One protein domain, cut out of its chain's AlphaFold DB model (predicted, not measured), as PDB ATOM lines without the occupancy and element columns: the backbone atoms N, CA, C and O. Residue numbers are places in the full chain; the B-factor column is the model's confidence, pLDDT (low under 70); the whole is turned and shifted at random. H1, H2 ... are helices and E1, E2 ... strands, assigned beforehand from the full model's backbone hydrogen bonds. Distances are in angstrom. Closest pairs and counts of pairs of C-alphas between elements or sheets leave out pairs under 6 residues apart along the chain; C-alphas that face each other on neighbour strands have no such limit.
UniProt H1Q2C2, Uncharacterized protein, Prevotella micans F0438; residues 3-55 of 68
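What this domain is: This is residues 3 to 55 of the 68 residues of an uncharacterized protein of Prevotella micans F0438 (UniProt H1Q2C2). A long open loop with no named element, residues 3 to 27, leads into a small two-stranded hairpin, E1 and E2, and one helix, H1, follows the hairpin and sticks out with its residues 46 to 54 as a free arm. Residues 8 to 16 of the loop also stand free. The printed part has 53 residues with two named strands and one named helix, in the order E1, E2, H1; the class is mixed, helices and strands, with 24 residues, under half, in named elements. The sheet has the order E1 - E2 and is antiparallel. The whole is extended and flat, with a radius of gyration of the C-alphas of 15.5 A and spans of 47 by 30 by 12 A.

Where its parts are: The printed part begins with Ala 3, its C-alpha at (189.164, 135.578, 153.878). E1 is residues 28 to 31, 9.0 A from first to last C-alpha, and begins with C-alpha 28 at (181.914, 125.275, 149.589). E2 is residues 34 to 37, 9.9 A long. H1 is residues 39 to 54, 23.0 A long, and ends with C-alpha 54 at (154.803, 128.198, 151.267).

How they stand to each other: E1 and E2 form a hairpin of antiparallel neighbours, with 141 degrees between their directions. C-alphas 28 and 37 face each other at 4.2 A. N 29 and O 36 are within hydrogen-bond range at 2.9 A, as are N 34 and O 31 at 3.0 A. E1 and H1 are near each other, with 5 pairs of C-alphas within 10 A. In H1 every O i to N i+4 pair is within hydrogen-bond range.

The domain as a whole: The C-alphas of Ala 12 and Cys 55 are the two farthest apart, at 47.9 A. Without the stretches that stand free, the body spans 30 by 24 by 10 A. The links E1 to E2 and E2 to H1 are tight. The printed part has no cut. The mean pLDDT of the printed part is 89.9, and no printed residue is under 70.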
ATOM      1  N   ALA A   3     189.294 134.695 155.035       87.31
ATOM      2  CA  ALA A   3     189.164 135.578 153.878       87.31
ATOM      3  C   ALA A   3     187.796 136.282 153.794       87.31
ATOM      4  O   ALA A   3     187.732 137.434 153.380       87.31
ATOM      5  N   ASP A   4     186.713 135.652 154.268       86.94
ATOM      6  CA  ASP A   4     185.374 136.264 154.316       86.94
ATOM      7  C   ASP A   4     185.270 137.389 155.366       86.94
ATOM      8  O   ASP A   4     184.295 138.151 155.392       86.94
ATOM      9  N   TYR A   5     186.278 137.500 156.230       88.50
ATOM     10  CA  TYR A   5     186.468 138.562 157.216       88.50
ATOM     11  C   TYR A   5     187.619 139.509 156.840       88.50
ATOM     12  O   TYR A   5     188.034 140.309 157.668       88.50
ATOM     13  N   GLY A   6     188.129 139.439 155.603       86.62
ATOM     14  CA  GLY A   6     189.222 140.291 155.119       86.62
ATOM     15  C   GLY A   6     190.628 139.793 155.465       86.62
ATOM     16  O   GLY A   6     191.600 140.464 155.140       86.62
ATOM     17  N   ILE A   7     190.755 138.614 156.081       86.69
ATOM     18  CA  ILE A   7     192.045 138.038 156.480       86.69
ATOM     19  C   ILE A   7     192.506 137.054 155.404       86.69
ATOM     20  O   ILE A   7     191.969 135.950 155.281       86.69
ATOM     21  N   THR A   8     193.496 137.447 154.607       86.62
ATOM     22  CA  THR A   8     194.076 136.605 153.553       86.62
ATOM     23  C   THR A   8     195.457 136.098 153.959       86.62
ATOM     24  O   THR A   8     196.279 136.824 154.509       86.62
ATOM     25  N   GLY A   9     195.718 134.819 153.683       83.00
ATOM     26  CA  GLY A   9     196.957 134.169 154.107       83.00
ATOM     27  C   GLY A   9     197.053 133.974 155.624       83.00
ATOM     28  O   GLY A   9     196.098 134.192 156.371       83.00
ATOM     29  N   PHE A  10     198.213 133.501 156.067       85.44
ATOM     30  CA  PHE A  10     198.536 133.368 157.481       85.44
ATOM     31  C   PHE A  10     199.342 134.589 157.928       85.44
ATOM     32  O   PHE A  10     200.363 134.903 157.321       85.44
ATOM     33  N   GLN A  11     198.880 135.255 158.982       86.56
ATOM     34  CA  GLN A  11     199.550 136.377 159.640       86.56
ATOM     35  C   GLN A  11     199.381 136.170 161.143       86.56
ATOM     36  O   GLN A  11     198.249 136.026 161.614       86.56
ATOM     37  N   ALA A  12     200.489 136.084 161.880       89.31
ATOM     38  CA  ALA A  12     200.462 135.782 163.311       89.31
ATOM     39  C   ALA A  12     199.743 136.884 164.104       89.31
ATOM     40  O   ALA A  12     199.091 136.606 165.105       89.31
ATOM     41  N   GLU A  13     199.797 138.112 163.597       88.88
ATOM     42  CA  GLU A  13     199.197 139.316 164.170       88.88
ATOM     43  C   GLU A  13     197.663 139.272 164.137       88.88
ATOM     44  O   GLU A  13     197.007 139.909 164.954       88.88
ATOM     45  N   ASN A  14     197.082 138.485 163.224       85.12
ATOM     46  CA  ASN A  14     195.632 138.311 163.108       85.12
ATOM     47  C   ASN A  14     195.082 137.233 164.057       85.12
ATOM     48  O   ASN A  14     193.889 136.924 164.009       85.12
ATOM     49  N   LEU A  15     195.936 136.619 164.884       90.38
ATOM     50  CA  LEU A  15     195.533 135.613 165.859       90.38
ATOM     51  C   LEU A  15     195.343 136.244 167.251       90.38
ATOM     52  O   LEU A  15     196.196 137.007 167.697       90.38
ATOM     53  N   PRO A  16     194.270 135.881 167.982       89.75
ATOM     54  CA  PRO A  16     193.210 134.955 167.586       89.75
ATOM     55  C   PRO A  16     192.213 135.588 166.599       89.75
ATOM     56  O   PRO A  16     191.794 136.732 166.761       89.75
ATOM     57  N   ILE A  17     191.762 134.809 165.609       86.88
ATOM     58  CA  ILE A  17     190.716 135.259 164.681       86.88
ATOM     59  C   ILE A  17     189.371 135.187 165.407       86.88
ATOM     60  O   ILE A  17     188.749 134.127 165.484       86.88
ATOM     61  N   LEU A  18     188.922 136.323 165.934       87.31
ATOM     62  CA  LEU A  18     187.631 136.467 166.605       87.31
ATOM     63  C   LEU A  18     186.769 137.460 165.830       87.31
ATOM     64  O   LEU A  18     186.940 138.673 165.918       87.31
ATOM     65  N   SER A  19     185.830 136.941 165.039       84.12
ATOM     66  CA  SER A  19     184.865 137.777 164.327       84.12
ATOM     67  C   SER A  19     183.811 138.322 165.289       84.12
ATOM     68  O   SER A  19     183.181 137.540 165.999       84.12
ATOM     69  N   ALA A  20     183.536 139.628 165.238       85.44
ATOM     70  CA  ALA A  20     182.447 140.239 166.010       85.44
ATOM     71  C   ALA A  20     181.059 139.679 165.631       85.44
ATOM     72  O   ALA A  20     180.172 139.585 166.473       85.44
ATOM     73  N   ILE A  21     180.875 139.294 164.361       90.38
ATOM     74  CA  ILE A  21     179.647 138.689 163.836       90.38
ATOM     75  C   ILE A  21     180.030 137.489 162.979       90.38
ATOM     76  O   ILE A  21     180.789 137.631 162.020       90.38
ATOM     77  N   PHE A  22     179.471 136.321 163.286       91.38
ATOM     78  CA  PHE A  22     179.682 135.121 162.485       91.38
ATOM     79  C   PHE A  22     178.884 135.182 161.180       91.38
ATOM     80  O   PHE A  22     177.670 135.387 161.178       91.38
ATOM     81  N   LYS A  23     179.569 134.962 160.058       89.88
ATOM     82  CA  LYS A  23     178.968 134.825 158.730       89.88
ATOM     83  C   LYS A  23     178.730 133.350 158.417       89.88
ATOM     84  O   LYS A  23     179.665 132.548 158.427       89.88
ATOM     85  N   LEU A  24     177.488 133.007 158.086       91.81
ATOM     86  CA  LEU A  24     177.130 131.708 157.523       91.81
ATOM     87  C   LEU A  24     177.132 131.813 156.000       91.81
ATOM     88  O   LEU A  24     176.421 132.635 155.425       91.81
ATOM     89  N   ILE A  25     177.923 130.967 155.353       91.31
ATOM     90  CA  ILE A  25     177.976 130.850 153.895       91.31
ATOM     91  C   ILE A  25     177.565 129.433 153.485       91.31
ATOM     92  O   ILE A  25     177.787 128.493 154.255       91.31
ATOM     93  N   PRO A  26     176.966 129.245 152.294       91.94
ATOM     94  CA  PRO A  26     176.679 127.914 151.774       91.94
ATOM     95  C   PRO A  26     177.938 127.048 151.752       91.94
ATOM     96  O   PRO A  26     179.044 127.558 151.562       91.94
ATOM     97  N   ARG A  27     177.763 125.732 151.910       92.62
ATOM     98  CA  ARG A  27     178.874 124.778 151.835       92.62
ATOM     99  C   ARG A  27     179.676 125.022 150.558       92.62
ATOM    100  O   ARG A  27     179.106 125.112 149.473       92.62
ATOM    101  N   GLN A  28     180.992 125.109 150.703       90.31
ATOM    102  CA  GLN A  28     181.914 125.275 149.589       90.31
ATOM    103  C   GLN A  28     182.601 123.944 149.270       90.31
ATOM    104  O   GLN A  28     182.984 123.206 150.182       90.31
ATOM    105  N   SER A  29     182.781 123.652 147.986       88.00
ATOM    106  CA  SER A  29     183.639 122.577 147.496       88.00
ATOM    107  C   SER A  29     184.975 123.162 147.025       88.00
ATOM    108  O   SER A  29     185.048 124.285 146.514       88.00
ATOM    109  N   LYS A  30     186.068 122.423 147.254       83.81
ATOM    110  CA  LYS A  30     187.403 122.840 146.814       83.81
ATOM    111  C   LYS A  30     187.551 122.503 145.334       83.81
ATOM    112  O   LYS A  30     187.619 121.328 144.982       83.81
ATOM    113  N   TYR A  31     187.625 123.522 144.486       79.69
ATOM    114  CA  TYR A  31     187.879 123.362 143.060       79.69
ATOM    115  C   TYR A  31     189.255 123.945 142.732       79.69
ATOM    116  O   TYR A  31     189.432 125.157 142.612       79.69
ATOM    117  N   SER A  32     190.259 123.071 142.627       80.62
ATOM    118  CA  SER A  32     191.664 123.463 142.458       80.62
ATOM    119  C   SER A  32     192.146 124.406 143.582       80.62
ATOM    120  O   SER A  32     192.343 123.951 144.716       80.62
ATOM    121  N   LYS A  33     192.318 125.704 143.290       75.50
ATOM    122  CA  LYS A  33     192.768 126.756 144.221       75.50
ATOM    123  C   LYS A  33     191.639 127.641 144.760       75.50
ATOM    124  O   LYS A  33     191.892 128.458 145.638       75.50
ATOM    125  N   GLU A  34     190.415 127.478 144.265       78.56
ATOM    126  CA  GLU A  34     189.274 128.306 144.651       78.56
ATOM    127  C   GLU A  34     188.235 127.485 145.411       78.56
ATOM    128  O   GLU A  34     187.960 126.322 145.101       78.56
ATOM    129  N   TYR A  35     187.627 128.112 146.411       83.50
ATOM    130  CA  TYR A  35     186.459 127.573 147.088       83.50
ATOM    131  C   TYR A  35     185.219 128.146 146.418       83.50
ATOM    132  O   TYR A  35     184.998 129.355 146.446       83.50
ATOM    133  N   LYS A  36     184.414 127.280 145.802       88.19
ATOM    134  CA  LYS A  36     183.153 127.678 145.167       88.19
ATOM    135  C   LYS A  36     181.982 127.066 145.924       88.19
ATOM    136  O   LYS A  36     182.125 125.962 146.451       88.19
ATOM    137  N   PRO A  37     180.837 127.761 146.018       90.12
ATOM    138  CA  PRO A  37     179.627 127.169 146.568       90.12
ATOM    139  C   PRO A  37     179.284 125.860 145.855       90.12
ATOM    140  O   PRO A  37     179.301 125.794 144.626       90.12
ATOM    141  N   ASP A  38     178.967 124.832 146.631       92.44
ATOM    142  CA  ASP A  38     178.564 123.534 146.108       92.44
ATOM    143  C   ASP A  38     177.200 123.677 145.398       92.44
ATOM    144  O   ASP A  38     176.211 124.058 146.042       92.44
ATOM    145  N   PRO A  39     177.122 123.414 144.079       92.50
ATOM    146  CA  PRO A  39     175.908 123.647 143.309       92.50
ATOM    147  C   PRO A  39     174.744 122.764 143.769       92.50
ATOM    148  O   PRO A  39     173.596 123.205 143.708       92.50
ATOM    149  N   ASP A  40     175.005 121.550 144.255       92.50
ATOM    150  CA  ASP A  40     173.947 120.626 144.661       92.50
ATOM    151  C   ASP A  40     173.387 120.990 146.034       92.50
ATOM    152  O   ASP A  40     172.171 120.979 146.241       92.50
ATOM    153  N   VAL A  41     174.247 121.452 146.943       94.25
ATOM    154  CA  VAL A  41     173.800 122.028 148.219       94.25
ATOM    155  C   VAL A  41     173.040 123.334 147.997       94.25
ATOM    156  O   VAL A  41     172.014 123.560 148.636       94.25
ATOM    157  N   LEU A  42     173.481 124.188 147.069       95.25
ATOM    158  CA  LEU A  42     172.759 125.417 146.736       95.25
ATOM    159  C   LEU A  42     171.347 125.141 146.214       95.25
ATOM    160  O   LEU A  42     170.415 125.851 146.595       95.25
ATOM    161  N   LYS A  43     171.167 124.120 145.366       96.38
ATOM    162  CA  LYS A  43     169.835 123.697 144.904       96.38
ATOM    163  C   LYS A  43     168.954 123.288 146.085       96.38
ATOM    164  O   LYS A  43     167.835 123.779 146.199       96.38
ATOM    165  N   GLN A  44     169.474 122.460 146.993       96.69
ATOM    166  CA  GLN A  44     168.755 122.029 148.198       96.69
ATOM    167  C   GLN A  44     168.348 123.217 149.082       96.69
ATOM    168  O   GLN A  44     167.190 123.328 149.476       96.69
ATOM    169  N   LEU A  45     169.263 124.158 149.336       96.75
ATOM    170  CA  LEU A  45     168.972 125.361 150.123       96.75
ATOM    171  C   LEU A  45     167.898 126.244 149.475       96.75
ATOM    172  O   LEU A  45     167.074 126.812 150.188       96.75
ATOM    173  N   LYS A  46     167.876 126.351 148.140       96.81
ATOM    174  CA  LYS A  46     166.811 127.066 147.417       96.81
ATOM    175  C   LYS A  46     165.455 126.389 147.597       96.81
ATOM    176  O   LYS A  46     164.497 127.076 147.932       96.81
ATOM    177  N   ILE A  47     165.389 125.063 147.458       97.25
ATOM    178  CA  ILE A  47     164.155 124.290 147.674       97.25
ATOM    179  C   ILE A  47     163.644 124.492 149.103       97.25
ATOM    180  O   ILE A  47     162.478 124.829 149.300       97.25
ATOM    181  N   ILE A  48     164.522 124.356 150.104       96.19
ATOM    182  CA  ILE A  48     164.169 124.591 151.510       96.19
ATOM    183  C   ILE A  48     163.654 126.022 151.690       96.19
ATOM    184  O   ILE A  48     162.586 126.215 152.263       96.19
ATOM    185  N   ARG A  49     164.355 127.026 151.149       96.44
ATOM    186  CA  ARG A  49     163.918 128.426 151.215       96.44
ATOM    187  C   ARG A  49     162.521 128.607 150.634       96.44
ATOM    188  O   ARG A  49     161.708 129.279 151.256       96.44
ATOM    189  N   GLU A  50     162.221 128.035 149.475       97.62
ATOM    190  CA  GLU A  50     160.887 128.137 148.878       97.62
ATOM    191  C   GLU A  50     159.804 127.486 149.743       97.62
ATOM    192  O   GLU A  50     158.736 128.071 149.916       97.62
ATOM    193  N   LEU A  51     160.077 126.316 150.329       96.94
ATOM    194  CA  LEU A  51     159.144 125.642 151.237       96.94
ATOM    195  C   LEU A  51     158.851 126.482 152.485       96.94
ATOM    196  O   LEU A  51     157.696 126.581 152.887       96.94
ATOM    197  N   PHE A  52     159.854 127.170 153.037       96.44
ATOM    198  CA  PHE A  52     159.659 128.095 154.162       96.44
ATOM    199  C   PHE A  52     158.670 129.229 153.850       96.44
ATOM    200  O   PHE A  52     158.010 129.709 154.762       96.44
ATOM    201  N   HIS A  53     158.549 129.660 152.588       96.56
ATOM    202  CA  HIS A  53     157.590 130.705 152.203       96.56
ATOM    203  C   HIS A  53     156.186 130.151 151.924       96.56
ATOM    204  O   HIS A  53     155.225 130.911 151.915       96.56
ATOM    205  N   LYS A  54     156.067 128.847 151.649       96.94
ATOM    206  CA  LYS A  54     154.803 128.198 151.267       96.94
ATOM    207  C   LYS A  54     154.117 127.490 152.437       96.94
ATOM    208  O   LYS A  54     152.916 127.261 152.376       96.94
ATOM    209  N   CYS A  55     154.864 127.099 153.466       95.81
ATOM    210  CA  CYS A  55     154.358 126.313 154.587       95.81
ATOM    211  C   CYS A  55     154.063 127.188 155.812       95.81
ATOM    212  O   CYS A  55     154.866 128.031 156.192       95.81
TER     213      CYS A  55